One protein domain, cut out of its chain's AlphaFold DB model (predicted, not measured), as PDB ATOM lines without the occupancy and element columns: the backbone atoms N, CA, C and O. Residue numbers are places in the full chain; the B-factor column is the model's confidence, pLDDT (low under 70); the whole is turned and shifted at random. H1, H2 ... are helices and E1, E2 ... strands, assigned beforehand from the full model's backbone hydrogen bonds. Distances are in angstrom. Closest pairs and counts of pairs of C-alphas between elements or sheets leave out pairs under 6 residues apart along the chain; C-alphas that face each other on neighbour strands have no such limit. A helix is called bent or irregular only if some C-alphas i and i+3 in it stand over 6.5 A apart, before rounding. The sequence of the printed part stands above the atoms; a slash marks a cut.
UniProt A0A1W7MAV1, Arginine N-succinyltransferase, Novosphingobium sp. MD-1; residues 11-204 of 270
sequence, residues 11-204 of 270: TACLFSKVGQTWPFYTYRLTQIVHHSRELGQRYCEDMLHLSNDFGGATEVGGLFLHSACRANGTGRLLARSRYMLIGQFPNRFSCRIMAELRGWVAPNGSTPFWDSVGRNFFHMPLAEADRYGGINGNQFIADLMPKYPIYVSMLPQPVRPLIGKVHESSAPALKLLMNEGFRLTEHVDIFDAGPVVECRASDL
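This is residues 11 to 204 of the 270 residues of the protein "Arginine N-succinyltransferase" of Novosphingobium sp. MD-1 (UniProt A0A1W7MAV1). Look first for one strongly twisted sheet of five strands, whose edge hairpin E1 and E2 runs out into a long arm with residues 36 to 41 sticking out at its tip. Near the other end of the long axis sit H6, which grazes the sheet, and H1; the short helices H2 to H5 and their loops gather loosely off the sheet. The printed part has 194 residues with six named helices and five named strands, in the order E1 E2 H1 E3 H2 H3 H4 H5 H6 E4 E5; the sheet, order E2 E1 E4 E5 E3, is antiparallel. The class is mixed, helices and strands, with 93 residues in named elements, under half. The whole is compact, radius of gyration of the C-alphas 18.0 A, yet elongated, spanning 60 by 35 by 34 A.

Start at the hairpin of E1, residues 26 to 36, and E2, residues 41 to 51, where N 32 and O 45 are 2.9 A apart, within hydrogen-bond range. E4, residues 183 to 188, is antiparallel to E1, with N 29 and O 186 at 2.7 A. E5, residues 195 to 200, forms a hairpin with E4, N 198 and O 183 at 2.9 A. Edge strand E3, residues 96 to 100, is antiparallel to E5, N 199 and O 97 at 2.8 A. H6, residues 168 to 180, is on the sheet but only grazes it, with residues 174 to 180. H1, residues 74 to 88, is close to H6 but not clearly touching, C-alphas 76 and 176 being closest at 6.8 A, at a steep tilt of 43 degrees, the same way. H2, residues 112 to 116, and H3, residues 119 to 122, meet only through their link. H4, residues 126 to 136, and H5, residues 139 to 144, are close but not clearly touching, their closest C-alphas, 133 and 140, being 7.8 A apart. Every O i to N i+4 pair is within hydrogen-bond range in H2, H4 and H5, against 9 of 11 in H1 and 7 of 9 in H6; H3 is too short for one.

Find C-alpha 26 at (146.912, 199.762, 141.822); from there E1 runs 31.3 A, and E2 returns over 30.0 A. H1 starts at (147.605, 196.647, 171.885) and is 20.8 A long. H4 measures 15.1 A, E5 17.3 A, and H6 19.6 A; H6 is irregular, only just, with C-alphas 169 and 172 at 7.0 A. E5 ends at C-alpha 200, (134.037, 205.917, 154.156).

The C-alphas farthest apart are those of Glu 38 and Ala 68, 63.2 A. The printed part has no cut; the links E2 to H1, E3 to H2 and H5 to H6 are long. No printed residue is under 70 in pLDDT.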
ATOM      1  N   THR A  11     154.359 201.390 166.091       95.44
ATOM      2  CA  THR A  11     154.040 202.573 165.291       95.44
ATOM      3  C   THR A  11     152.879 202.296 164.339       95.44
ATOM      4  O   THR A  11     152.591 201.148 164.002       95.44
ATOM      5  N   ALA A  12     152.187 203.355 163.943       96.06
ATOM      6  CA  ALA A  12     151.199 203.332 162.880       96.06
ATOM      7  C   ALA A  12     151.151 204.712 162.228       96.06
ATOM      8  O   ALA A  12     151.401 205.723 162.887       96.06
ATOM      9  N   CYS A  13     150.821 204.745 160.941       95.56
ATOM     10  CA  CYS A  13     150.894 205.954 160.135       95.56
ATOM     11  C   CYS A  13     149.540 206.290 159.508       95.56
ATOM     12  O   CYS A  13     148.668 205.432 159.338       95.56
ATOM     13  N   LEU A  14     149.398 207.566 159.159       96.69
ATOM     14  CA  LEU A  14     148.316 208.102 158.350       96.69
ATOM     15  C   LEU A  14     148.924 208.952 157.244       96.69
ATOM     16  O   LEU A  14     149.659 209.898 157.531       96.69
ATOM     17  N   PHE A  15     148.571 208.651 156.002       95.94
ATOM     18  CA  PHE A  15     148.845 209.529 154.874       95.94
ATOM     19  C   PHE A  15     147.567 210.303 154.583       95.94
ATOM     20  O   PHE A  15     146.543 209.714 154.244       95.94
ATOM     21  N   SER A  16     147.596 211.625 154.765       95.62
ATOM     22  CA  SER A  16     146.393 212.463 154.660       95.62
ATOM     23  C   SER A  16     145.744 212.371 153.283       95.62
ATOM     24  O   SER A  16     144.524 212.237 153.187       95.62
ATOM     25  N   LYS A  17     146.561 212.409 152.228       95.69
ATOM     26  CA  LYS A  17     146.152 212.201 150.842       95.69
ATOM     27  C   LYS A  17     147.250 211.470 150.084       95.69
ATOM     28  O   LYS A  17     148.345 212.011 149.929       95.69
ATOM     29  N   VAL A  18     146.951 210.280 149.580       94.75
ATOM     30  CA  VAL A  18     147.830 209.590 148.630       94.75
ATOM     31  C   VAL A  18     147.670 210.182 147.231       94.75
ATOM     32  O   VAL A  18     146.710 210.905 146.945       94.75
ATOM     33  N   GLY A  19     148.626 209.920 146.344       91.38
ATOM     34  CA  GLY A  19     148.493 210.317 144.944       91.38
ATOM     35  C   GLY A  19     148.692 211.814 144.653       91.38
ATOM     36  O   GLY A  19     148.250 212.264 143.603       91.38
ATOM     37  N   GLN A  20     149.251 212.609 145.582       89.62
ATOM     38  CA  GLN A  20     149.357 214.073 145.420       89.62
ATOM     39  C   GLN A  20     150.546 214.505 144.557       89.62
ATOM     40  O   GLN A  20     150.372 215.279 143.623       89.62
ATOM     41  N   THR A  21     151.750 214.026 144.876       85.62
ATOM     42  CA  THR A  21     152.959 214.342 144.096       85.62
ATOM     43  C   THR A  21     153.088 213.411 142.899       85.62
ATOM     44  O   THR A  21     153.317 213.855 141.781       85.62
ATOM     45  N   TRP A  22     152.901 212.114 143.143       85.12
ATOM     46  CA  TRP A  22     152.935 211.057 142.140       85.12
ATOM     47  C   TRP A  22     151.659 210.235 142.260       85.12
ATOM     48  O   TRP A  22     151.207 210.047 143.393       85.12
ATOM     49  N   PRO A  23     151.079 209.735 141.154       89.19
ATOM     50  CA  PRO A  23     149.886 208.907 141.225       89.19
ATOM     51  C   PRO A  23     150.099 207.676 142.108       89.19
ATOM     52  O   PRO A  23     151.181 207.092 142.157       89.19
ATOM     53  N   PHE A  24     149.037 207.290 142.805       91.62
ATOM     54  CA  PHE A  24     148.996 206.074 143.600       91.62
ATOM     55  C   PHE A  24     148.430 204.957 142.729       91.62
ATOM     56  O   PHE A  24     147.251 205.009 142.376       91.62
ATOM     57  N   TYR A  25     149.276 204.013 142.324       93.69
ATOM     58  CA  TYR A  25     148.918 202.989 141.349       93.69
ATOM     59  C   TYR A  25     148.489 201.689 142.016       93.69
ATOM     60  O   TYR A  25     149.109 201.233 142.964       93.69
ATOM     61  N   THR A  26     147.453 201.079 141.455       95.94
ATOM     62  CA  THR A  26     146.912 199.762 141.822       95.94
ATOM     63  C   THR A  26     146.547 199.021 140.536       95.94
ATOM     64  O   THR A  26     146.372 199.647 139.484       95.94
ATOM     65  N   TYR A  27     146.386 197.704 140.592       97.19
ATOM     66  CA  TYR A  27     145.651 196.978 139.560       97.19
ATOM     67  C   TYR A  27     144.191 196.836 139.969       97.19
ATOM     68  O   TYR A  27     143.898 196.280 141.022       97.19
ATOM     69  N   ARG A  28     143.268 197.283 139.119       97.81
ATOM     70  CA  ARG A  28     141.838 196.998 139.244       97.81
ATOM     71  C   ARG A  28     141.500 195.714 138.492       97.81
ATOM     72  O   ARG A  28     141.684 195.650 137.276       97.81
ATOM     73  N   LEU A  29     140.973 194.724 139.198       97.81
ATOM     74  CA  LEU A  29     140.353 193.542 138.627       97.81
ATOM     75  C   LEU A  29     139.021 193.932 137.982       97.81
ATOM     76  O   LEU A  29     138.176 194.615 138.562       97.81
ATOM     77  N   THR A  30     138.844 193.498 136.745       97.44
ATOM     78  CA  THR A  30     137.584 193.615 136.010       97.44
ATOM     79  C   THR A  30     137.306 192.308 135.289       97.44
ATOM     80  O   THR A  30     138.221 191.514 135.082       97.44
ATOM     81  N   GLN A  31     136.057 192.091 134.886       96.50
ATOM     82  CA  GLN A  31     135.673 190.908 134.125       96.50
ATOM     83  C   GLN A  31     135.285 191.294 132.705       96.50
ATOM     84  O   GLN A  31     134.497 192.221 132.498       96.50
ATOM     85  N   ILE A  32     135.788 190.541 131.733       96.06
ATOM     86  CA  ILE A  32     135.314 190.580 130.351       96.06
ATOM     87  C   ILE A  32     134.537 189.306 130.039       96.06
ATOM     88  O   ILE A  32     134.936 188.206 130.411       96.06
ATOM     89  N   VAL A  33     133.404 189.455 129.351       96.50
ATOM     90  CA  VAL A  33     132.581 188.328 128.904       96.50
ATOM     91  C   VAL A  33     132.916 188.022 127.453       96.50
ATOM     92  O   VAL A  33     132.658 188.834 126.564       96.50
ATOM     93  N   HIS A  34     133.422 186.821 127.206       94.38
ATOM     94  CA  HIS A  34     133.567 186.273 125.867       94.38
ATOM     95  C   HIS A  34     132.293 185.528 125.485       94.38
ATOM     96  O   HIS A  34     131.734 184.762 126.271       94.38
ATOM     97  N   HIS A  35     131.828 185.751 124.260       96.12
ATOM     98  CA  HIS A  35     130.681 185.052 123.701       96.12
ATOM     99  C   HIS A  35     130.959 184.705 122.241       96.12
ATOM    100  O   HIS A  35     130.980 185.582 121.378       96.12
ATOM    101  N   SER A  36     131.158 183.416 121.974       95.38
ATOM    102  CA  SER A  36     131.294 182.874 120.627       95.38
ATOM    103  C   SER A  36     130.045 182.078 120.290       95.38
ATOM    104  O   SER A  36     129.830 180.983 120.810       95.38
ATOM    105  N   ARG A  37     129.213 182.634 119.405       94.19
ATOM    106  CA  ARG A  37     128.023 181.936 118.897       94.19
ATOM    107  C   ARG A  37     128.404 180.701 118.090       94.19
ATOM    108  O   ARG A  37     127.756 179.675 118.226       94.19
ATOM    109  N   GLU A  38     129.455 180.809 117.285       95.75
ATOM    110  CA  GLU A  38     129.945 179.730 116.424       95.75
ATOM    111  C   GLU A  38     130.439 178.529 117.236       95.75
ATOM    112  O   GLU A  38     130.122 177.391 116.908       95.75
ATOM    113  N   LEU A  39     131.146 178.784 118.340       93.94
ATOM    114  CA  LEU A  39     131.621 177.727 119.236       93.94
ATOM    115  C   LEU A  39     130.604 177.359 120.327       93.94
ATOM    116  O   LEU A  39     130.871 176.466 121.126       93.94
ATOM    117  N   GLY A  40     129.462 178.051 120.406       95.06
ATOM    118  CA  GLY A  40     128.475 177.864 121.474       95.06
ATOM    119  C   GLY A  40     129.025 178.149 122.877       95.06
ATOM    120  O   GLY A  40     128.543 177.581 123.855       95.06
ATOM    121  N   GLN A  41     130.050 178.997 122.988       95.44
ATOM    122  CA  GLN A  41     130.762 179.250 124.239       95.44
ATOM    123  C   GLN A  41     130.452 180.634 124.800       95.44
ATOM    124  O   GLN A  41     130.431 181.639 124.083       95.44
ATOM    125  N   ARG A  42     130.277 180.687 126.121       95.69
ATOM    126  CA  ARG A  42     130.224 181.921 126.899       95.69
ATOM    127  C   ARG A  42     131.002 181.726 128.190       95.69
ATOM    128  O   ARG A  42     130.661 180.841 128.968       95.69
ATOM    129  N   TYR A  43     132.010 182.553 128.419       93.81
ATOM    130  CA  TYR A  43     132.816 182.506 129.635       93.81
ATOM    131  C   TYR A  43     133.298 183.907 130.011       93.81
ATOM    132  O   TYR A  43     133.291 184.819 129.181       93.81
ATOM    133  N   CYS A  44     133.657 184.083 131.278       95.50
ATOM    134  CA  CYS A  44     134.220 185.322 131.797       95.50
ATOM    135  C   CYS A  44     135.716 185.137 132.040       95.50
ATOM    136  O   CYS A  44     136.136 184.066 132.472       95.50
ATOM    137  N   GLU A  45     136.487 186.186 131.793       95.88
ATOM    138  CA  GLU A  45     137.916 186.246 132.084       95.88
ATOM    139  C   GLU A  45     138.198 187.464 132.959       95.88
ATOM    140  O   GLU A  45     137.659 188.547 132.714       95.88
ATOM    141  N   ASP A  46     139.055 187.288 133.961       97.31
ATOM    142  CA  ASP A  46     139.504 188.385 134.811       97.31
ATOM    143  C   ASP A  46     140.677 189.117 134.141       97.31
ATOM    144  O   ASP A  46     141.593 188.504 133.579       97.31
ATOM    145  N   MET A  47     140.666 190.446 134.222       97.69
ATOM    146  CA  MET A  47     141.707 191.320 133.691       97.69
ATOM    147  C   MET A  47     142.193 192.298 134.754       97.69
ATOM    148  O   MET A  47     141.392 192.906 135.464       97.69
ATOM    149  N   LEU A  48     143.507 192.499 134.803       97.56
ATOM    150  CA  LEU A  48     144.162 193.508 135.627       97.56
ATOM    151  C   LEU A  48     144.342 194.786 134.810       97.56
ATOM    152  O   LEU A  48     145.068 194.795 133.814       97.56
ATOM    153  N   HIS A  49     143.698 195.866 135.238       96.75
ATOM    154  CA  HIS A  49     143.849 197.196 134.655       96.75
ATOM    155  C   HIS A  49     144.698 198.064 135.567       96.75
ATOM    156  O   HIS A  49     144.351 198.238 136.733       96.75
ATOM    157  N   LEU A  50     145.774 198.651 135.044       95.38
ATOM    158  CA  LEU A  50     146.493 199.678 135.789       95.38
ATOM    159  C   LEU A  50     145.540 200.849 136.069       95.38
ATOM    160  O   LEU A  50     144.911 201.382 135.154       95.38
ATOM    161  N   SER A  51     145.421 201.222 137.337       94.50
ATOM    162  CA  SER A  51     144.501 202.245 137.822       94.50
ATOM    163  C   SER A  51     145.184 203.151 138.844       94.50
ATOM    164  O   SER A  51     146.161 202.770 139.487       94.50
ATOM    165  N   ASN A  52     144.650 204.359 139.004       94.19
ATOM    166  CA  ASN A  52     145.014 205.317 140.044       94.19
ATOM    167  C   ASN A  52     143.785 205.855 140.803       94.19
ATOM    168  O   ASN A  52     143.794 206.981 141.307       94.19
ATOM    169  N   ASP A  53     142.733 205.033 140.911       95.69
ATOM    170  CA  ASP A  53     141.418 205.400 141.465       95.69
ATOM    171  C   ASP A  53     141.459 205.936 142.910       95.69
ATOM    172  O   ASP A  53     140.507 206.583 143.345       95.69
ATOM    173  N   PHE A  54     142.524 205.671 143.676       96.88
ATOM    174  CA  PHE A  54     142.673 206.108 145.072       96.88
ATOM    175  C   PHE A  54     143.344 207.476 145.243       96.88
ATOM    176  O   PHE A  54     143.548 207.913 146.377       96.88
ATOM    177  N   GLY A  55     143.662 208.185 144.156       96.12
ATOM    178  CA  GLY A  55     144.197 209.547 144.230       96.12
ATOM    179  C   GLY A  55     143.360 210.452 145.148       96.12
ATOM    180  O   GLY A  55     142.165 210.649 144.938       96.12
ATOM    181  N   GLY A  56     143.988 210.998 146.192       96.56
ATOM    182  CA  GLY A  56     143.343 211.861 147.185       96.56
ATOM    183  C   GLY A  56     142.639 211.142 148.344       96.56
ATOM    184  O   GLY A  56     142.087 211.825 149.211       96.56
ATOM    185  N   ALA A  57     142.653 209.808 148.402       98.25
ATOM    186  CA  ALA A  57     142.199 209.053 149.573       98.25
ATOM    187  C   ALA A  57     143.183 209.202 150.749       98.25
ATOM    188  O   ALA A  57     144.372 209.448 150.553       98.25
ATOM    189  N   THR A  58     142.694 209.040 151.977       98.50
ATOM    190  CA  THR A  58     143.559 208.879 153.154       98.50
ATOM    191  C   THR A  58     143.959 207.418 153.272       98.50
ATOM    192  O   THR A  58     143.095 206.548 153.221       98.50
ATOM    193  N   GLU A  59     145.240 207.144 153.488       98.19
ATOM    194  CA  GLU A  59     145.736 205.782 153.690       98.19
ATOM    195  C   GLU A  59     146.092 205.536 155.161       98.19
ATOM    196  O   GLU A  59     146.753 206.355 155.811       98.19
ATOM    197  N   VAL A  60     145.681 204.376 155.682       97.81
ATOM    198  CA  VAL A  60     146.031 203.897 157.028       97.81
ATOM    199  C   VAL A  60     147.124 202.821 156.970       97.81
ATOM    200  O   VAL A  60     146.875 201.629 157.136       97.81
ATOM    201  N   GLY A  61     148.377 203.245 156.822       94.62
ATOM    202  CA  GLY A  61     149.531 202.348 156.684       94.62
ATOM    203  C   GLY A  61     150.384 202.167 157.947       94.62
ATOM    204  O   GLY A  61     150.042 202.603 159.054       94.62
ATOM    205  N   GLY A  62     151.533 201.509 157.763       91.69
ATOM    206  CA  GLY A  62     152.644 201.486 158.723       91.69
ATOM    207  C   GLY A  62     152.357 200.828 160.075       91.69
ATOM    208  O   GLY A  62     153.068 201.108 161.035       91.69
ATOM    209  N   LEU A  63     151.313 199.997 160.181       94.31
ATOM    210  CA  LEU A  63     150.941 199.345 161.436       94.31
ATOM    211  C   LEU A  63     151.968 198.267 161.803       94.31
ATOM    212  O   LEU A  63     151.965 197.170 161.247       94.31
ATOM    213  N   PHE A  64     152.813 198.572 162.780       92.62
ATOM    214  CA  PHE A  64     153.841 197.670 163.277       92.62
ATOM    215  C   PHE A  64     153.829 197.612 164.801       92.62
ATOM    216  O   PHE A  64     153.794 198.633 165.485       92.62
ATOM    217  N   LEU A  65     153.924 196.394 165.330       91.75
ATOM    218  CA  LEU A  65     154.123 196.122 166.748       91.75
ATOM    219  C   LEU A  65     155.261 195.132 166.930       91.75
ATOM    220  O   LEU A  65     155.302 194.088 166.255       91.75
ATOM    221  N   HIS A  66     156.116 195.433 167.905       90.12
ATOM    222  CA  HIS A  66     157.104 194.494 168.406       90.12
ATOM    223  C   HIS A  66     156.401 193.213 168.874       90.12
ATOM    224  O   HIS A  66     155.332 193.275 169.483       90.12
ATOM    225  N   SER A  67     156.969 192.043 168.571       86.81
ATOM    226  CA  SER A  67     156.323 190.739 168.809       86.81
ATOM    227  C   SER A  67     155.917 190.540 170.270       86.81
ATOM    228  O   SER A  67     154.795 190.114 170.532       86.81
ATOM    229  N   ALA A  68     156.779 190.945 171.208       86.50
ATOM    230  CA  ALA A  68     156.518 190.889 172.650       86.50
ATOM    231  C   ALA A  68     155.315 191.741 173.106       86.50
ATOM    232  O   ALA A  68     154.732 191.474 174.150       86.50
ATOM    233  N   CYS A  69     154.911 192.740 172.316       85.44
ATOM    234  CA  CYS A  69     153.813 193.654 172.637       85.44
ATOM    235  C   CYS A  69     152.491 193.266 171.947       85.44
ATOM    236  O   CYS A  69     151.492 193.978 172.077       85.44
ATOM    237  N   ARG A  70     152.453 192.148 171.203       83.75
ATOM    238  CA  ARG A  70     151.263 191.658 170.478       83.75
ATOM    239  C   ARG A  70     150.311 190.874 171.388       83.75
ATOM    240  O   ARG A  70     149.921 189.755 171.075       83.75
ATOM    241  N   ALA A  71     149.928 191.470 172.509       79.31
ATOM    242  CA  ALA A  71     148.979 190.905 173.463       79.31
ATOM    243  C   ALA A  71     147.946 191.960 173.887       79.31
ATOM    244  O   ALA A  71     148.085 193.135 173.556       79.31
ATOM    245  N   ASN A  72     146.901 191.535 174.602       80.75
ATOM    246  CA  ASN A  72     146.012 192.409 175.383       80.75
ATOM    247  C   ASN A  72     145.403 193.607 174.625       80.75
ATOM    248  O   ASN A  72     145.200 194.674 175.189       80.75
ATOM    249  N   GLY A  73     145.106 193.448 173.333       85.81
ATOM    250  CA  GLY A  73     144.440 194.490 172.544       85.81
ATOM    251  C   GLY A  73     145.340 195.634 172.064       85.81
ATOM    252  O   GLY A  73     144.845 196.518 171.368       85.81
ATOM    253  N   THR A  74     146.651 195.603 172.314       90.00
ATOM    254  CA  THR A  74     147.605 196.647 171.885       90.00
ATOM    255  C   THR A  74     147.535 196.938 170.379       90.00
ATOM    256  O   THR A  74     147.545 198.093 169.960       90.00
ATOM    257  N   GLY A  75     147.371 195.898 169.548       92.31
ATOM    258  CA  GLY A  75     147.160 196.045 168.099       92.31
ATOM    259  C   GLY A  75     145.875 196.779 167.740       92.31
ATOM    260  O   GLY A  75     145.878 197.615 166.839       92.31
ATOM    261  N   ARG A  76     144.795 196.516 168.481       94.38
ATOM    262  CA  ARG A  76     143.504 197.182 168.294       94.38
ATOM    263  C   ARG A  76     143.577 198.646 168.720       94.38
ATOM    264  O   ARG A  76     143.141 199.499 167.956       94.38
ATOM    265  N   LEU A  77     144.191 198.940 169.870       94.75
ATOM    266  CA  LEU A  77     144.456 200.310 170.325       94.75
ATOM    267  C   LEU A  77     145.261 201.084 169.277       94.75
ATOM    268  O   LEU A  77     144.834 202.148 168.835       94.75
ATOM    269  N   LEU A  78     146.396 200.537 168.834       95.56
ATOM    270  CA  LEU A  78     147.257 201.217 167.870       95.56
ATOM    271  C   LEU A  78     146.532 201.455 166.541       95.56
ATOM    272  O   LEU A  78     146.553 202.570 166.023       95.56
ATOM    273  N   ALA A  79     145.833 200.442 166.021       96.25
ATOM    274  CA  ALA A  79     145.072 200.571 164.785       96.25
ATOM    275  C   ALA A  79     143.965 201.630 164.893       96.25
ATOM    276  O   ALA A  79     143.901 202.504 164.025       96.25
ATOM    277  N   ARG A  80     143.139 201.575 165.950       97.31
ATOM    278  CA  ARG A  80     141.975 202.458 166.134       97.31
ATOM    279  C   ARG A  80     142.336 203.875 166.571       97.31
ATOM    280  O   ARG A  80     141.594 204.802 166.259       97.31
ATOM    281  N   SER A  81     143.503 204.086 167.185       96.81
ATOM    282  CA  SER A  81     143.996 205.437 167.509       96.81
ATOM    283  C   SER A  81     144.095 206.345 166.278       96.81
ATOM    284  O   SER A  81     143.826 207.542 166.365       96.81
ATOM    285  N   ARG A  82     144.402 205.769 165.106       97.44
ATOM    286  CA  ARG A  82     144.408 206.484 163.822       97.44
ATOM    287  C   ARG A  82     143.019 207.005 163.460       97.44
ATOM    288  O   ARG A  82     142.889 208.134 163.006       97.44
ATOM    289  N   TYR A  83     141.980 206.209 163.688       97.81
ATOM    290  CA  TYR A  83     140.604 206.596 163.379       97.81
ATOM    291  C   TYR A  83     140.085 207.648 164.362       97.81
ATOM    292  O   TYR A  83     139.432 208.594 163.933       97.81
ATOM    293  N   MET A  84     140.461 207.559 165.645       97.38
ATOM    294  CA  MET A  84     140.182 208.622 166.623       97.38
ATOM    295  C   MET A  84     140.803 209.954 166.193       97.38
ATOM    296  O   MET A  84     140.131 210.986 166.236       97.38
ATOM    297  N   LEU A  85     142.050 209.930 165.700       97.00
ATOM    298  CA  LEU A  85     142.707 211.122 165.161       97.00
ATOM    299  C   LEU A  85     141.971 211.670 163.929       97.00
ATOM    300  O   LEU A  85     141.746 212.877 163.845       97.00
ATOM    301  N   ILE A  86     141.559 210.800 162.996       97.19
ATOM    302  CA  ILE A  86     140.765 211.205 161.823       97.19
ATOM    303  C   ILE A  86     139.461 211.872 162.264       97.19
ATOM    304  O   ILE A  86     139.161 212.978 161.818       97.19
ATOM    305  N   GLY A  87     138.712 211.241 163.171       95.69
ATOM    306  CA  GLY A  87     137.451 211.784 163.668       95.69
ATOM    307  C   GLY A  87     137.627 213.115 164.399       95.69
ATOM    308  O   GLY A  87     136.712 213.938 164.424       95.69
ATOM    309  N   GLN A  88     138.773 213.349 165.049       94.81
ATOM    310  CA  GLN A  88     139.034 214.594 165.780       94.81
ATOM    311  C   GLN A  88     139.420 215.742 164.844       94.81
ATOM    312  O   GLN A  88     139.141 216.901 165.143       94.81
ATOM    313  N   PHE A  89     140.001 215.428 163.687       94.56
ATOM    314  CA  PHE A  89     140.442 216.419 162.707       94.56
ATOM    315  C   PHE A  89     139.932 216.091 161.295       94.56
ATOM    316  O   PHE A  89     140.743 215.968 160.375       94.56
ATOM    317  N   PRO A  90     138.606 216.001 161.071       94.12
ATOM    318  CA  PRO A  90     138.044 215.495 159.815       94.12
ATOM    319  C   PRO A  90     138.480 216.319 158.594       94.12
ATOM    320  O   PRO A  90     138.742 215.766 157.535       94.12
ATOM    321  N   ASN A  91     138.687 217.630 158.758       95.50
ATOM    322  CA  ASN A  91     139.139 218.530 157.687       95.50
ATOM    323  C   ASN A  91     140.602 218.311 157.244       95.50
ATOM    324  O   ASN A  91     141.070 218.966 156.311       95.50
ATOM    325  N   ARG A  92     141.362 217.448 157.932       95.62
ATOM    326  CA  ARG A  92     142.749 217.094 157.576       95.62
ATOM    327  C   ARG A  92     142.838 215.821 156.731       95.62
ATOM    328  O   ARG A  92     143.909 215.547 156.194       95.62
ATOM    329  N   PHE A  93     141.743 215.073 156.612       97.50
ATOM    330  CA  PHE A  93     141.702 213.760 155.977       97.50
ATOM    331  C   PHE A  93     140.606 213.705 154.909       97.50
ATOM    332  O   PHE A  93     139.722 214.556 154.837       97.50
ATOM    333  N   SER A  94     140.701 212.718 154.029       97.88
ATOM    334  CA  SER A  94     139.705 212.444 153.001       97.88
ATOM    335  C   SER A  94     138.508 211.703 153.591       97.88
ATOM    336  O   SER A  94     138.636 210.962 154.564       97.88
ATOM    337  N   CYS A  95     137.337 211.846 152.967       97.56
ATOM    338  CA  CYS A  95     136.174 211.032 153.317       97.56
ATOM    339  C   CYS A  95     136.325 209.570 152.871       97.56
ATOM    340  O   CYS A  95     135.624 208.710 153.398       97.56
ATOM    341  N   ARG A  96     137.227 209.282 151.923       98.25
ATOM    342  CA  ARG A  96     137.572 207.930 151.475       98.25
ATOM    343  C   ARG A  96     138.863 207.496 152.158       98.25
ATOM    344  O   ARG A  96     139.905 208.123 151.962       98.25
ATOM    345  N   ILE A  97     138.775 206.438 152.954       98.56
ATOM    346  CA  ILE A  97     139.900 205.847 153.675       98.56
ATOM    347  C   ILE A  97     140.240 204.516 153.021       98.56
ATOM    348  O   ILE A  97     139.339 203.741 152.706       98.56
ATOM    349  N   MET A  98     141.523 204.234 152.839       98.50
ATOM    350  CA  MET A  98     141.991 202.995 152.234       98.50
ATOM    351  C   MET A  98     143.201 202.418 152.971       98.50
ATOM    352  O   MET A  98     143.831 203.091 153.791       98.50
ATOM    353  N   ALA A  99     143.481 201.143 152.728       98.19
ATOM    354  CA  ALA A  99     144.693 200.483 153.186       98.19
ATOM    355  C   ALA A  99     145.124 199.427 152.171       98.19
ATOM    356  O   ALA A  99     144.291 198.641 151.710       98.19
ATOM    357  N   GLU A 100     146.420 199.372 151.886       96.19
ATOM    358  CA  GLU A 100     147.031 198.250 151.180       96.19
ATOM    359  C   GLU A 100     147.598 197.261 152.191       96.19
ATOM    360  O   GLU A 100     148.227 197.635 153.189       96.19
ATOM    361  N   LEU A 101     147.357 195.978 151.949       96.88
ATOM    362  CA  LEU A 101     147.945 194.913 152.743       96.88
ATOM    363  C   LEU A 101     148.890 194.114 151.872       96.88
ATOM    364  O   LEU A 101     148.514 193.708 150.782       96.88
ATOM    365  N   ARG A 102     150.065 193.803 152.422       95.31
ATOM    366  CA  ARG A 102     151.046 192.931 151.772       95.31
ATOM    367  C   ARG A 102     150.388 191.660 151.230       95.31
ATOM    368  O   ARG A 102     149.681 190.970 151.981       95.31
ATOM    369  N   GLY A 103     150.663 191.357 149.970       96.25
ATOM    370  CA  GLY A 103     150.230 190.159 149.270       96.25
ATOM    371  C   GLY A 103     151.009 188.912 149.660       96.25
ATOM    372  O   GLY A 103     151.920 188.922 150.493       96.25
ATOM    373  N   TRP A 104     150.605 187.784 149.092       96.00
ATOM    374  CA  TRP A 104     151.219 186.502 149.400       96.00
ATOM    375  C   TRP A 104     152.675 186.456 148.922       96.00
ATOM    376  O   TRP A 104     152.985 186.731 147.765       96.00
ATOM    377  N   VAL A 105     153.563 186.029 149.816       92.81
ATOM    378  CA  VAL A 105     154.987 185.826 149.548       92.81
ATOM    379  C   VAL A 105     155.315 184.382 149.888       92.81
ATOM    380  O   VAL A 105     154.829 183.835 150.881       92.81
ATOM    381  N   ALA A 106     156.117 183.746 149.043       92.50
ATOM    382  CA  ALA A 106     156.536 182.374 149.252       92.50
ATOM    383  C   ALA A 106     157.469 182.259 150.471       92.50
ATOM    384  O   ALA A 106     158.174 183.215 150.804       92.50
ATOM    385  N   PRO A 107     157.566 181.078 151.108       91.75
ATOM    386  CA  PRO A 107     158.467 180.870 152.247       91.75
ATOM    387  C   PRO A 107     159.946 181.168 151.956       91.75
ATOM    388  O   PRO A 107     160.696 181.512 152.862       91.75
ATOM    389  N   ASN A 108     160.372 181.055 150.695       90.50
ATOM    390  CA  ASN A 108     161.724 181.406 150.249       90.50
ATOM    391  C   ASN A 108     161.907 182.913 149.962       90.50
ATOM    392  O   ASN A 108     162.956 183.312 149.464       90.50
ATOM    393  N   GLY A 109     160.890 183.740 150.231       88.25
ATOM    394  CA  GLY A 109     160.891 185.182 149.996       88.25
ATOM    395  C   GLY A 109     160.539 185.611 148.569       88.25
ATOM    396  O   GLY A 109     160.521 186.814 148.304       88.25
ATOM    397  N   SER A 110     160.256 184.685 147.643       90.88
ATOM    398  CA  SER A 110     159.846 185.060 146.285       90.88
ATOM    399  C   SER A 110     158.405 185.565 146.246       90.88
ATOM    400  O   SER A 110     157.554 185.153 147.035       90.88
ATOM    401  N   THR A 111     158.120 186.457 145.298       95.06
ATOM    402  CA  THR A 111     156.775 186.993 145.065       95.06
ATOM    403  C   THR A 111     156.341 186.569 143.662       95.06
ATOM    404  O   THR A 111     156.711 187.227 142.691       95.06
ATOM    405  N   PRO A 112     155.604 185.450 143.510       95.44
ATOM    406  CA  PRO A 112     155.298 184.898 142.190       95.44
ATOM    407  C   PRO A 112     154.520 185.846 141.277       95.44
ATOM    408  O   PRO A 112     154.668 185.775 140.058       95.44
ATOM    409  N   PHE A 113     153.708 186.737 141.856       96.62
ATOM    410  CA  PHE A 113     153.022 187.780 141.100       96.62
ATOM    411  C   PHE A 113     154.016 188.764 140.472       96.62
ATOM    412  O   PHE A 113     154.017 188.915 139.250       96.62
ATOM    413  N   TRP A 114     154.924 189.341 141.271       95.62
ATOM    414  CA  TRP A 114     156.003 190.205 140.778       95.62
ATOM    415  C   TRP A 114     156.808 189.531 139.668       95.62
ATOM    416  O   TRP A 114     157.042 190.119 138.614       95.62
ATOM    417  N   ASP A 115     157.188 188.273 139.885       95.00
ATOM    418  CA  ASP A 115     158.002 187.509 138.939       95.00
ATOM    419  C   ASP A 115     157.272 187.245 137.611       95.00
ATOM    420  O   ASP A 115     157.923 187.086 136.581       95.00
ATOM    421  N   SER A 116     155.936 187.230 137.621       95.25
ATOM    422  CA  SER A 116     155.101 187.001 136.432       95.25
ATOM    423  C   SER A 116     154.674 188.284 135.724       95.25
ATOM    424  O   SER A 116     154.327 188.239 134.545       95.25
ATOM    425  N   VAL A 117     154.672 189.415 136.431       94.38
ATOM    426  CA  VAL A 117     154.221 190.711 135.912       94.38
ATOM    427  C   VAL A 117     155.370 191.709 135.946       94.38
ATOM    428  O   VAL A 117     156.023 191.915 134.925       94.38
ATOM    429  N   GLY A 118     155.649 192.304 137.107       92.19
ATOM    430  CA  GLY A 118     156.570 193.433 137.239       92.19
ATOM    431  C   GLY A 118     157.997 193.140 136.772       92.19
ATOM    432  O   GLY A 118     158.563 193.920 136.007       92.19
ATOM    433  N   ARG A 119     158.582 191.986 137.117       92.25
ATOM    434  CA  ARG A 119     159.969 191.657 136.726       92.25
ATOM    435  C   ARG A 119     160.194 191.706 135.207       92.25
ATOM    436  O   ARG A 119     161.299 192.039 134.780       92.25
ATOM    437  N   ASN A 120     159.164 191.442 134.400       91.88
ATOM    438  CA  ASN A 120     159.250 191.488 132.937       91.88
ATOM    439  C   ASN A 120     159.418 192.908 132.370       91.88
ATOM    440  O   ASN A 120     159.879 193.039 131.241       91.88
ATOM    441  N   PHE A 121     159.072 193.945 133.139       91.38
ATOM    442  CA  PHE A 121     159.143 195.350 132.716       91.38
ATOM    443  C   PHE A 121     160.210 196.144 133.472       91.38
ATOM    444  O   PHE A 121     160.892 196.985 132.896       91.38
ATOM    445  N   PHE A 122     160.375 195.868 134.766       89.31
ATOM    446  CA  PHE A 122     161.335 196.572 135.620       89.31
ATOM    447  C   PHE A 122     162.725 195.929 135.596       89.31
ATOM    448  O   PHE A 122     163.691 196.548 136.028       89.31
ATOM    449  N   HIS A 123     162.830 194.683 135.114       89.94
ATOM    450  CA  HIS A 123     164.078 193.922 135.004       89.94
ATOM    451  C   HIS A 123     164.898 193.851 136.308       89.94
ATOM    452  O   HIS A 123     166.121 193.734 136.273       89.94
ATOM    453  N   MET A 124     164.221 193.879 137.462       90.75
ATOM    454  CA  MET A 124     164.842 193.825 138.788       90.75
ATOM    455  C   MET A 124     164.030 192.974 139.788       90.75
ATOM    456  O   MET A 124     162.836 192.711 139.577       90.75
ATOM    457  N   PRO A 125     164.647 192.490 140.882       90.31
ATOM    458  CA  PRO A 125     163.931 191.847 141.980       90.31
ATOM    459  C   PRO A 125     163.003 192.822 142.717       90.31
ATOM    460  O   PRO A 125     163.292 194.011 142.799       90.31
ATOM    461  N   LEU A 126     161.935 192.301 143.332       88.88
ATOM    462  CA  LEU A 126     160.965 193.115 144.071       88.88
ATOM    463  C   LEU A 126     161.630 193.982 145.148       88.88
ATOM    464  O   LEU A 126     161.423 195.184 145.187       88.88
ATOM    465  N   ALA A 127     162.508 193.389 145.963       88.25
ATOM    466  CA  ALA A 127     163.198 194.113 147.031       88.25
ATOM    467  C   ALA A 127     164.028 195.307 146.521       88.25
ATOM    468  O   ALA A 127     164.236 196.280 147.246       88.25
ATOM    469  N   GLU A 128     164.520 195.238 145.282       89.69
ATOM    470  CA  GLU A 128     165.226 196.350 144.656       89.69
ATOM    471  C   GLU A 128     164.256 197.434 144.182       89.69
ATOM    472  O   GLU A 128     164.506 198.608 144.460       89.69
ATOM    473  N   ALA A 129     163.138 197.047 143.559       88.50
ATOM    474  CA  ALA A 129     162.080 197.966 143.139       88.50
ATOM    475  C   ALA A 129     161.454 198.709 144.334       88.50
ATOM    476  O   ALA A 129     161.353 199.936 144.301       88.50
ATOM    477  N   ASP A 130     161.140 197.994 145.418       85.88
ATOM    478  CA  ASP A 130     160.612 198.561 146.665       85.88
ATOM    479  C   ASP A 130     161.580 199.585 147.260       85.88
ATOM    480  O   ASP A 130     161.207 200.711 147.601       85.88
ATOM    481  N   ARG A 131     162.862 199.211 147.358       87.88
ATOM    482  CA  ARG A 131     163.906 200.100 147.874       87.88
ATOM    483  C   ARG A 131     164.077 201.327 146.982       87.88
ATOM    484  O   ARG A 131     164.249 202.428 147.501       87.88
ATOM    485  N   TYR A 132     164.046 201.151 145.661       87.69
ATOM    486  CA  TYR A 132     164.169 202.253 144.714       87.69
ATOM    487  C   TYR A 132     162.998 203.230 144.849       87.69
ATOM    488  O   TYR A 132     163.244 204.432 144.970       87.69
ATOM    489  N   GLY A 133     161.761 202.727 144.899       83.94
ATOM    490  CA  GLY A 133     160.560 203.543 145.094       83.94
ATOM    491  C   GLY A 133     160.570 204.294 146.425       83.94
ATOM    492  O   GLY A 133     160.291 205.492 146.464       83.94
ATOM    493  N   GLY A 134     161.008 203.635 147.504       82.31
ATOM    494  CA  GLY A 134     161.139 204.263 148.821       82.31
ATOM    495  C   GLY A 134     162.147 205.420 148.883       82.31
ATOM    496  O   GLY A 134     161.993 206.309 149.716       82.31
ATOM    497  N   ILE A 135     163.163 205.432 148.009       84.81
ATOM    498  CA  ILE A 135     164.210 206.470 147.972       84.81
ATOM    499  C   ILE A 135     163.904 207.553 146.929       84.81
ATOM    500  O   ILE A 135     164.103 208.736 147.197       84.81
ATOM    501  N   ASN A 136     163.442 207.163 145.738       82.75
ATOM    502  CA  ASN A 136     163.356 208.036 144.560       82.75
ATOM    503  C   ASN A 136     161.915 208.433 144.196       82.75
ATOM    504  O   ASN A 136     161.707 209.263 143.311       82.75
ATOM    505  N   GLY A 137     160.913 207.864 144.873       80.19
ATOM    506  CA  GLY A 137     159.500 208.052 144.559       80.19
ATOM    507  C   GLY A 137     158.997 207.137 143.440       80.19
ATOM    508  O   GLY A 137     159.703 206.265 142.939       80.19
ATOM    509  N   ASN A 138     157.743 207.350 143.037       81.50
ATOM    510  CA  ASN A 138     156.974 206.383 142.246       81.50
ATOM    511  C   ASN A 138     156.922 206.692 140.740       81.50
ATOM    512  O   ASN A 138     156.176 206.043 140.014       81.50
ATOM    513  N   GLN A 139     157.692 207.666 140.240       80.19
ATOM    514  CA  GLN A 139     157.650 208.047 138.819       80.19
ATOM    515  C   GLN A 139     158.036 206.882 137.891       80.19
ATOM    516  O   GLN A 139     157.366 206.656 136.889       80.19
ATOM    517  N   PHE A 140     159.034 206.078 138.275       83.31
ATOM    518  CA  PHE A 140     159.487 204.920 137.493       83.31
ATOM    519  C   PHE A 140     158.370 203.896 137.217       83.31
ATOM    520  O   PHE A 140     158.406 203.184 136.217       83.31
ATOM    521  N   ILE A 141     157.345 203.850 138.076       81.56
ATOM    522  CA  ILE A 141     156.159 203.013 137.889       81.56
ATOM    523  C   ILE A 141     155.377 203.483 136.663       81.56
ATOM    524  O   ILE A 141     155.018 202.671 135.817       81.56
ATOM    525  N   ALA A 142     155.153 204.792 136.530       79.69
ATOM    526  CA  ALA A 142     154.451 205.363 135.383       79.69
ATOM    527  C   ALA A 142     155.212 205.143 134.063       79.69
ATOM    528  O   ALA A 142     154.593 205.022 133.001       79.69
ATOM    529  N   ASP A 143     156.542 205.087 134.143       83.31
ATOM    530  CA  ASP A 143     157.419 204.947 132.983       83.31
ATOM    531  C   ASP A 143     157.494 203.492 132.486       83.31
ATOM    532  O   ASP A 143     157.570 203.265 131.277       83.31
ATOM    533  N   LEU A 144     157.447 202.512 133.400       87.81
ATOM    534  CA  LEU A 144     157.727 201.100 133.099       87.81
ATOM    535  C   LEU A 144     156.501 200.176 133.138       87.81
ATOM    536  O   LEU A 144     156.507 199.135 132.482       87.81
ATOM    537  N   MET A 145     155.447 200.509 133.886       84.81
ATOM    538  CA  MET A 145     154.306 199.605 134.073       84.81
ATOM    539  C   MET A 145     153.484 199.443 132.774       84.81
ATOM    540  O   MET A 145     153.248 200.428 132.061       84.81
ATOM    541  N   PRO A 146     153.000 198.228 132.441       84.94
ATOM    542  CA  PRO A 146     152.160 198.018 131.268       84.94
ATOM    543  C   PRO A 146     150.868 198.836 131.347       84.94
ATOM    544  O   PRO A 146     150.117 198.779 132.318       84.94
ATOM    545  N   LYS A 147     150.593 199.583 130.273       85.38
ATOM    546  CA  LYS A 147     149.400 200.441 130.149       85.38
ATOM    547  C   LYS A 147     148.163 199.684 129.664       85.38
ATOM    548  O   LYS A 147     147.050 200.186 129.794       85.38
ATOM    549  N   TYR A 148     148.360 198.508 129.073       92.56
ATOM    550  CA  TYR A 148     147.282 197.668 128.565       92.56
ATOM    551  C   TYR A 148     146.884 196.605 129.592       92.56
ATOM    552  O   TYR A 148     147.741 196.165 130.361       92.56
ATOM    553  N   PRO A 149     145.608 196.177 129.604       95.00
ATOM    554  CA  PRO A 149     145.131 195.196 130.568       95.00
ATOM    555  C   PRO A 149     145.838 193.849 130.426       95.00
ATOM    556  O   PRO A 149     146.121 193.400 129.312       95.00
ATOM    557  N   ILE A 150     146.071 193.183 131.555       96.06
ATOM    558  CA  ILE A 150     146.670 191.848 131.601       96.06
ATOM    559  C   ILE A 150     145.564 190.832 131.870       96.06
ATOM    560  O   ILE A 150     144.916 190.886 132.914       96.06
ATOM    561  N   TYR A 151     145.374 189.880 130.958       97.06
ATOM    562  CA  TYR A 151     144.499 188.735 131.199       97.06
ATOM    563  C   TYR A 151     145.089 187.860 132.304       97.06
ATOM    564  O   TYR A 151     146.205 187.351 132.174       97.06
ATOM    565  N   VAL A 152     144.326 187.623 133.371       97.75
ATOM    566  CA  VAL A 152     144.753 186.739 134.466       97.75
ATOM    567  C   VAL A 152     145.007 185.320 133.943       97.75
ATOM    568  O   VAL A 152     145.931 184.643 134.394       97.75
ATOM    569  N   SER A 153     144.267 184.882 132.921       96.25
ATOM    570  CA  SER A 153     144.487 183.602 132.239       96.25
ATOM    571  C   SER A 153     145.796 183.498 131.452       96.25
ATOM    572  O   SER A 153     146.208 182.381 131.138       96.25
ATOM    573  N   MET A 154     146.493 184.608 131.188       96.31
ATOM    574  CA  MET A 154     147.845 184.592 130.611       96.31
ATOM    575  C   MET A 154     148.943 184.440 131.670       96.31
ATOM    576  O   MET A 154     150.081 184.126 131.330       96.31
ATOM    577  N   LEU A 155     148.620 184.613 132.956       97.12
ATOM    578  CA  LEU A 155     149.578 184.406 134.040       97.12
ATOM    579  C   LEU A 155     149.778 182.908 134.321       97.12
ATOM    580  O   LEU A 155     148.862 182.102 134.086       97.12
ATOM    581  N   PRO A 156     150.935 182.500 134.878       97.56
ATOM    582  CA  PRO A 156     151.155 181.120 135.290       97.56
ATOM    583  C   PRO A 156     150.048 180.637 136.234       97.56
ATOM    584  O   PRO A 156     149.651 181.342 137.161       97.56
ATOM    585  N   GLN A 157     149.552 179.418 136.015       97.06
ATOM    586  CA  GLN A 157     148.418 178.863 136.766       97.06
ATOM    587  C   GLN A 157     148.575 178.943 138.302       97.06
ATOM    588  O   GLN A 157     147.597 179.304 138.956       97.06
ATOM    589  N   PRO A 158     149.764 178.700 138.902       96.25
ATOM    590  CA  PRO A 158     149.946 178.818 140.354       96.25
ATOM    591  C   PRO A 158     149.846 180.250 140.902       96.25
ATOM    592  O   PRO A 158     149.684 180.422 142.105       96.25
ATOM    593  N   VAL A 159     149.957 181.269 140.044       96.56
ATOM    594  CA  VAL A 159     149.998 182.690 140.432       96.56
ATOM    595  C   VAL A 159     148.603 183.294 140.504       96.56
ATOM    596  O   VAL A 159     148.324 184.094 141.389       96.56
ATOM    597  N   ARG A 160     147.702 182.867 139.615       97.38
ATOM    598  CA  ARG A 160     146.314 183.356 139.537       97.38
ATOM    599  C   ARG A 160     145.578 183.347 140.888       97.38
ATOM    600  O   ARG A 160     145.041 184.389 141.245       97.38
ATOM    601  N   PRO A 161     145.589 182.257 141.690       97.25
ATOM    602  CA  PRO A 161     144.897 182.239 142.984       97.25
ATOM    603  C   PRO A 161     145.591 183.063 144.085       97.25
ATOM    604  O   PRO A 161     145.095 183.110 145.209       97.25
ATOM    605  N   LEU A 162     146.760 183.654 143.813       97.25
ATOM    606  CA  LEU A 162     147.477 184.510 144.761       97.25
ATOM    607  C   LEU A 162     147.071 185.983 144.635       97.25
ATOM    608  O   LEU A 162     147.348 186.758 145.546       97.25
ATOM    609  N   ILE A 163     146.404 186.368 143.544       98.25
ATOM    610  CA  ILE A 163     145.927 187.737 143.332       98.25
ATOM    611  C   ILE A 163     144.857 188.065 144.380       98.25
ATOM    612  O   ILE A 163     143.894 187.319 144.548       98.25
ATOM    613  N   GLY A 164     145.050 189.157 145.116       97.50
ATOM    614  CA  GLY A 164     144.197 189.566 146.235       97.50
ATOM    615  C   GLY A 164     144.413 188.755 147.516       97.50
ATOM    616  O   GLY A 164     143.743 188.993 148.525       97.50
ATOM    617  N   LYS A 165     145.348 187.796 147.528       97.44
ATOM    618  CA  LYS A 165     145.623 186.976 148.709       97.44
ATOM    619  C   LYS A 165     146.546 187.722 149.664       97.44
ATOM    620  O   LYS A 165     147.707 187.971 149.363       97.44
ATOM    621  N   VAL A 166     146.040 188.011 150.859       97.19
ATOM    622  CA  VAL A 166     146.813 188.648 151.931       97.19
ATOM    623  C   VAL A 166     147.943 187.746 152.448       97.19
ATOM    624  O   VAL A 166     147.788 186.526 152.564       97.19
ATOM    625  N   HIS A 167     149.073 188.352 152.815       95.88
ATOM    626  CA  HIS A 167     150.155 187.682 153.531       95.88
ATOM    627  C   HIS A 167     149.686 187.173 154.902       95.88
ATOM    628  O   HIS A 167     148.929 187.848 155.603       95.88
ATOM    629  N   GLU A 168     150.211 186.034 155.356       92.81
ATOM    630  CA  GLU A 168     149.840 185.444 156.651       92.81
ATOM    631  C   GLU A 168     150.089 186.408 157.825       92.81
ATOM    632  O   GLU A 168     149.219 186.611 158.671       92.81
ATOM    633  N   SER A 169     151.233 187.100 157.829       90.88
ATOM    634  CA  SER A 169     151.546 188.102 158.861       90.88
ATOM    635  C   SER A 169     150.656 189.350 158.818       90.88
ATOM    636  O   SER A 169     150.605 190.085 159.804       90.88
ATOM    637  N   SER A 170     149.960 189.593 157.703       92.81
ATOM    638  CA  SER A 170     149.037 190.719 157.513       92.81
ATOM    639  C   SER A 170     147.579 190.340 157.797       92.81
ATOM    640  O   SER A 170     146.748 191.225 158.003       92.81
ATOM    641  N   ALA A 171     147.250 189.046 157.882       93.81
ATOM    642  CA  ALA A 171     145.889 188.577 158.149       93.81
ATOM    643  C   ALA A 171     145.268 189.151 159.446       93.81
ATOM    644  O   ALA A 171     144.094 189.536 159.417       93.81
ATOM    645  N   PRO A 172     146.006 189.313 160.569       93.19
ATOM    646  CA  PRO A 172     145.464 189.980 161.754       93.19
ATOM    647  C   PRO A 172     145.103 191.453 161.510       93.19
ATOM    648  O   PRO A 172     144.092 191.926 162.024       93.19
ATOM    649  N   ALA A 173     145.897 192.172 160.710       94.44
ATOM    650  CA  ALA A 173     145.627 193.566 160.366       94.44
ATOM    651  C   ALA A 173     144.390 193.688 159.465       94.44
ATOM    652  O   ALA A 173     143.535 194.536 159.724       94.44
ATOM    653  N   LEU A 174     144.235 192.790 158.482       97.00
ATOM    654  CA  LEU A 174     143.024 192.703 157.660       97.00
ATOM    655  C   LEU A 174     141.778 192.501 158.530       97.00
ATOM    656  O   LEU A 174     140.785 193.202 158.359       97.00
ATOM    657  N   LYS A 175     141.841 191.598 159.516       96.25
ATOM    658  CA  LYS A 175     140.727 191.366 160.446       96.25
ATOM    659  C   LYS A 175     140.373 192.618 161.255       96.25
ATOM    660  O   LYS A 175     139.192 192.895 161.443       96.25
ATOM    661  N   LEU A 176     141.367 193.384 161.718       96.12
ATOM    662  CA  LEU A 176     141.126 194.658 162.410       96.12
ATOM    663  C   LEU A 176     140.431 195.679 161.500       96.12
ATOM    664  O   LEU A 176     139.498 196.337 161.948       96.12
ATOM    665  N   LEU A 177     140.851 195.783 160.236       98.19
ATOM    666  CA  LEU A 177     140.236 196.673 159.245       98.19
ATOM    667  C   LEU A 177     138.779 196.269 158.965       98.19
ATOM    668  O   LEU A 177     137.878 197.098 159.087       98.19
ATOM    669  N   MET A 178     138.530 194.992 158.670       98.06
ATOM    670  CA  MET A 178     137.177 194.475 158.412       98.06
ATOM    671  C   MET A 178     136.248 194.686 159.614       98.06
ATOM    672  O   MET A 178     135.111 195.125 159.460       98.06
ATOM    673  N   ASN A 179     136.748 194.439 160.828       96.94
ATOM    674  CA  ASN A 179     135.982 194.667 162.052       96.94
ATOM    675  C   ASN A 179     135.629 196.141 162.271       96.94
ATOM    676  O   ASN A 179     134.611 196.413 162.906       96.94
ATOM    677  N   GLU A 180     136.450 197.070 161.783       97.75
ATOM    678  CA  GLU A 180     136.216 198.509 161.911       97.75
ATOM    679  C   GLU A 180     135.169 199.034 160.920       97.75
ATOM    680  O   GLU A 180     134.495 200.014 161.222       97.75
ATOM    681  N   GLY A 181     135.017 198.381 159.764       98.00
ATOM    682  CA  GLY A 181     134.074 198.780 158.712       98.00
ATOM    683  C   GLY A 181     134.654 198.782 157.295       98.00
ATOM    684  O   GLY A 181     133.911 199.025 156.345       98.00
ATOM    685  N   PHE A 182     135.951 198.490 157.132       98.56
ATOM    686  CA  PHE A 182     136.559 198.368 155.805       98.56
ATOM    687  C   PHE A 182     135.975 197.196 155.021       98.56
ATOM    688  O   PHE A 182     135.525 196.200 155.589       98.56
ATOM    689  N   ARG A 183     136.035 197.309 153.696       98.38
ATOM    690  CA  ARG A 183     135.566 196.303 152.744       98.38
ATOM    691  C   ARG A 183     136.653 196.026 151.719       98.38
ATOM    692  O   ARG A 183     137.433 196.919 151.392       98.38
ATOM    693  N   LEU A 184     136.709 194.786 151.242       97.94
ATOM    694  CA  LEU A 184     137.545 194.432 150.099       97.94
ATOM    695  C   LEU A 184     137.083 195.218 148.871       97.94
ATOM    696  O   LEU A 184     135.889 195.467 148.699       97.94
ATOM    697  N   THR A 185     138.049 195.609 148.053       98.19
ATOM    698  CA  THR A 185     137.815 196.250 146.762       98.19
ATOM    699  C   THR A 185     138.247 195.314 145.646       98.19
ATOM    700  O   THR A 185     138.893 194.296 145.894       98.19
ATOM    701  N   GLU A 186     137.952 195.701 144.409       97.62
ATOM    702  CA  GLU A 186     138.490 195.022 143.232       97.62
ATOM    703  C   GLU A 186     139.913 195.480 142.901       97.62
ATOM    704  O   GLU A 186     140.370 195.301 141.779       97.62
ATOM    705  N   HIS A 187     140.620 196.114 143.836       98.50
ATOM    706  CA  HIS A 187     141.971 196.606 143.625       98.50
ATOM    707  C   HIS A 187     142.991 195.768 144.392       98.50
ATOM    708  O   HIS A 187     142.759 195.334 145.523       98.50
ATOM    709  N   VAL A 188     144.144 195.569 143.761       98.19
ATOM    710  CA  VAL A 188     145.313 194.909 144.340       98.19
ATOM    711  C   VAL A 188     146.567 195.741 144.106       98.19
ATOM    712  O   VAL A 188     146.643 196.506 143.139       98.19
ATOM    713  N   ASP A 189     147.547 195.575 144.984       95.81
ATOM    714  CA  ASP A 189     148.861 196.192 144.851       95.81
ATOM    715  C   ASP A 189     149.545 195.758 143.538       95.81
ATOM    716  O   ASP A 189     149.394 194.632 143.048       95.81
ATOM    717  N   ILE A 190     150.300 196.675 142.944       94.31
ATOM    718  CA  ILE A 190     150.971 196.462 141.655       94.31
ATOM    719  C   ILE A 190     152.230 195.597 141.751       94.31
ATOM    720  O   ILE A 190     152.690 195.086 140.725       94.31
ATOM    721  N   PHE A 191     152.790 195.428 142.949       92.94
ATOM    722  CA  PHE A 191     154.018 194.680 143.178       92.94
ATOM    723  C   PHE A 191     153.746 193.228 143.571       92.94
ATOM    724  O   PHE A 191     154.278 192.310 142.941       92.94
ATOM    725  N   ASP A 192     152.914 193.008 144.588       94.56
ATOM    726  CA  ASP A 192     152.681 191.693 145.192       94.56
ATOM    727  C   ASP A 192     151.234 191.187 145.084       94.56
ATOM    728  O   ASP A 192     150.934 190.078 145.535       94.56
ATOM    729  N   ALA A 193     150.357 191.956 144.428       97.06
ATOM    730  CA  ALA A 193     148.924 191.689 144.310       97.06
ATOM    731  C   ALA A 193     148.212 191.510 145.658       97.06
ATOM    732  O   ALA A 193     147.198 190.810 145.750       97.06
ATOM    733  N   GLY A 194     148.724 192.147 146.707       97.88
ATOM    734  CA  GLY A 194     148.059 192.251 147.988       97.88
ATOM    735  C   GLY A 194     146.734 193.003 147.896       97.88
ATOM    736  O   GLY A 194     146.582 193.888 147.055       97.88
ATOM    737  N   PRO A 195     145.729 192.639 148.706       98.25
ATOM    738  CA  PRO A 195     144.409 193.237 148.595       98.25
ATOM    739  C   PRO A 195     144.403 194.687 149.079       98.25
ATOM    740  O   PRO A 195     144.985 195.019 150.118       98.25
ATOM    741  N   VAL A 196     143.634 195.513 148.375       98.56
ATOM    742  CA  VAL A 196     143.294 196.866 148.805       98.56
ATOM    743  C   VAL A 196     141.911 196.863 149.447       98.56
ATOM    744  O   VAL A 196     140.948 196.296 148.915       98.56
ATOM    745  N   VAL A 197     141.799 197.508 150.603       98.69
ATOM    746  CA  VAL A 197     140.531 197.674 151.319       98.69
ATOM    747  C   VAL A 197     140.186 199.145 151.458       98.69
ATOM    748  O   VAL A 197     141.074 199.989 151.578       98.69
ATOM    749  N   GLU A 198     138.896 199.461 151.496       98.62
ATOM    750  CA  GLU A 198     138.435 200.838 151.664       98.62
ATOM    751  C   GLU A 198     137.223 200.965 152.584       98.62
ATOM    752  O   GLU A 198     136.516 199.997 152.870       98.62
ATOM    753  N   CYS A 199     136.992 202.186 153.050       98.31
ATOM    754  CA  CYS A 199     135.834 202.576 153.836       98.31
ATOM    755  C   CYS A 199     135.537 204.067 153.628       98.31
ATOM    756  O   CYS A 199     136.426 204.851 153.274       98.31
ATOM    757  N   ARG A 200     134.305 204.496 153.910       98.38
ATOM    758  CA  ARG A 200     134.037 205.917 154.156       98.38
ATOM    759  C   ARG A 200     134.427 206.252 155.590       98.38
ATOM    760  O   ARG A 200     134.172 205.470 156.497       98.38
ATOM    761  N   ALA A 201     134.992 207.433 155.819       97.75
ATOM    762  CA  ALA A 201     135.365 207.876 157.163       97.75
ATOM    763  C   ALA A 201     134.168 207.846 158.135       97.75
ATOM    764  O   ALA A 201     134.328 207.460 159.286       97.75
ATOM    765  N   SER A 202     132.968 208.185 157.652       96.88
ATOM    766  CA  SER A 202     131.712 208.123 158.415       96.88
ATOM    767  C   SER A 202     131.306 206.717 158.851       96.88
ATOM    768  O   SER A 202     130.519 206.588 159.778       96.88
ATOM    769  N   ASP A 203     131.809 205.683 158.179       97.50
ATOM    770  CA  ASP A 203     131.392 204.296 158.390       97.50
ATOM    771  C   ASP A 203     132.376 203.552 159.315       97.50
ATOM    772  O   ASP A 203     132.136 202.406 159.693       97.50
ATOM    773  N   LEU A 204     133.494 204.191 159.689       98.00
ATOM    774  CA  LEU A 204     134.431 203.652 160.670       98.00
ATOM    775  C   LEU A 204     133.803 203.712 162.061       98.00
ATOM    776  O   LEU A 204     133.494 204.801 162.540       98.00
TER     777      LEU A 204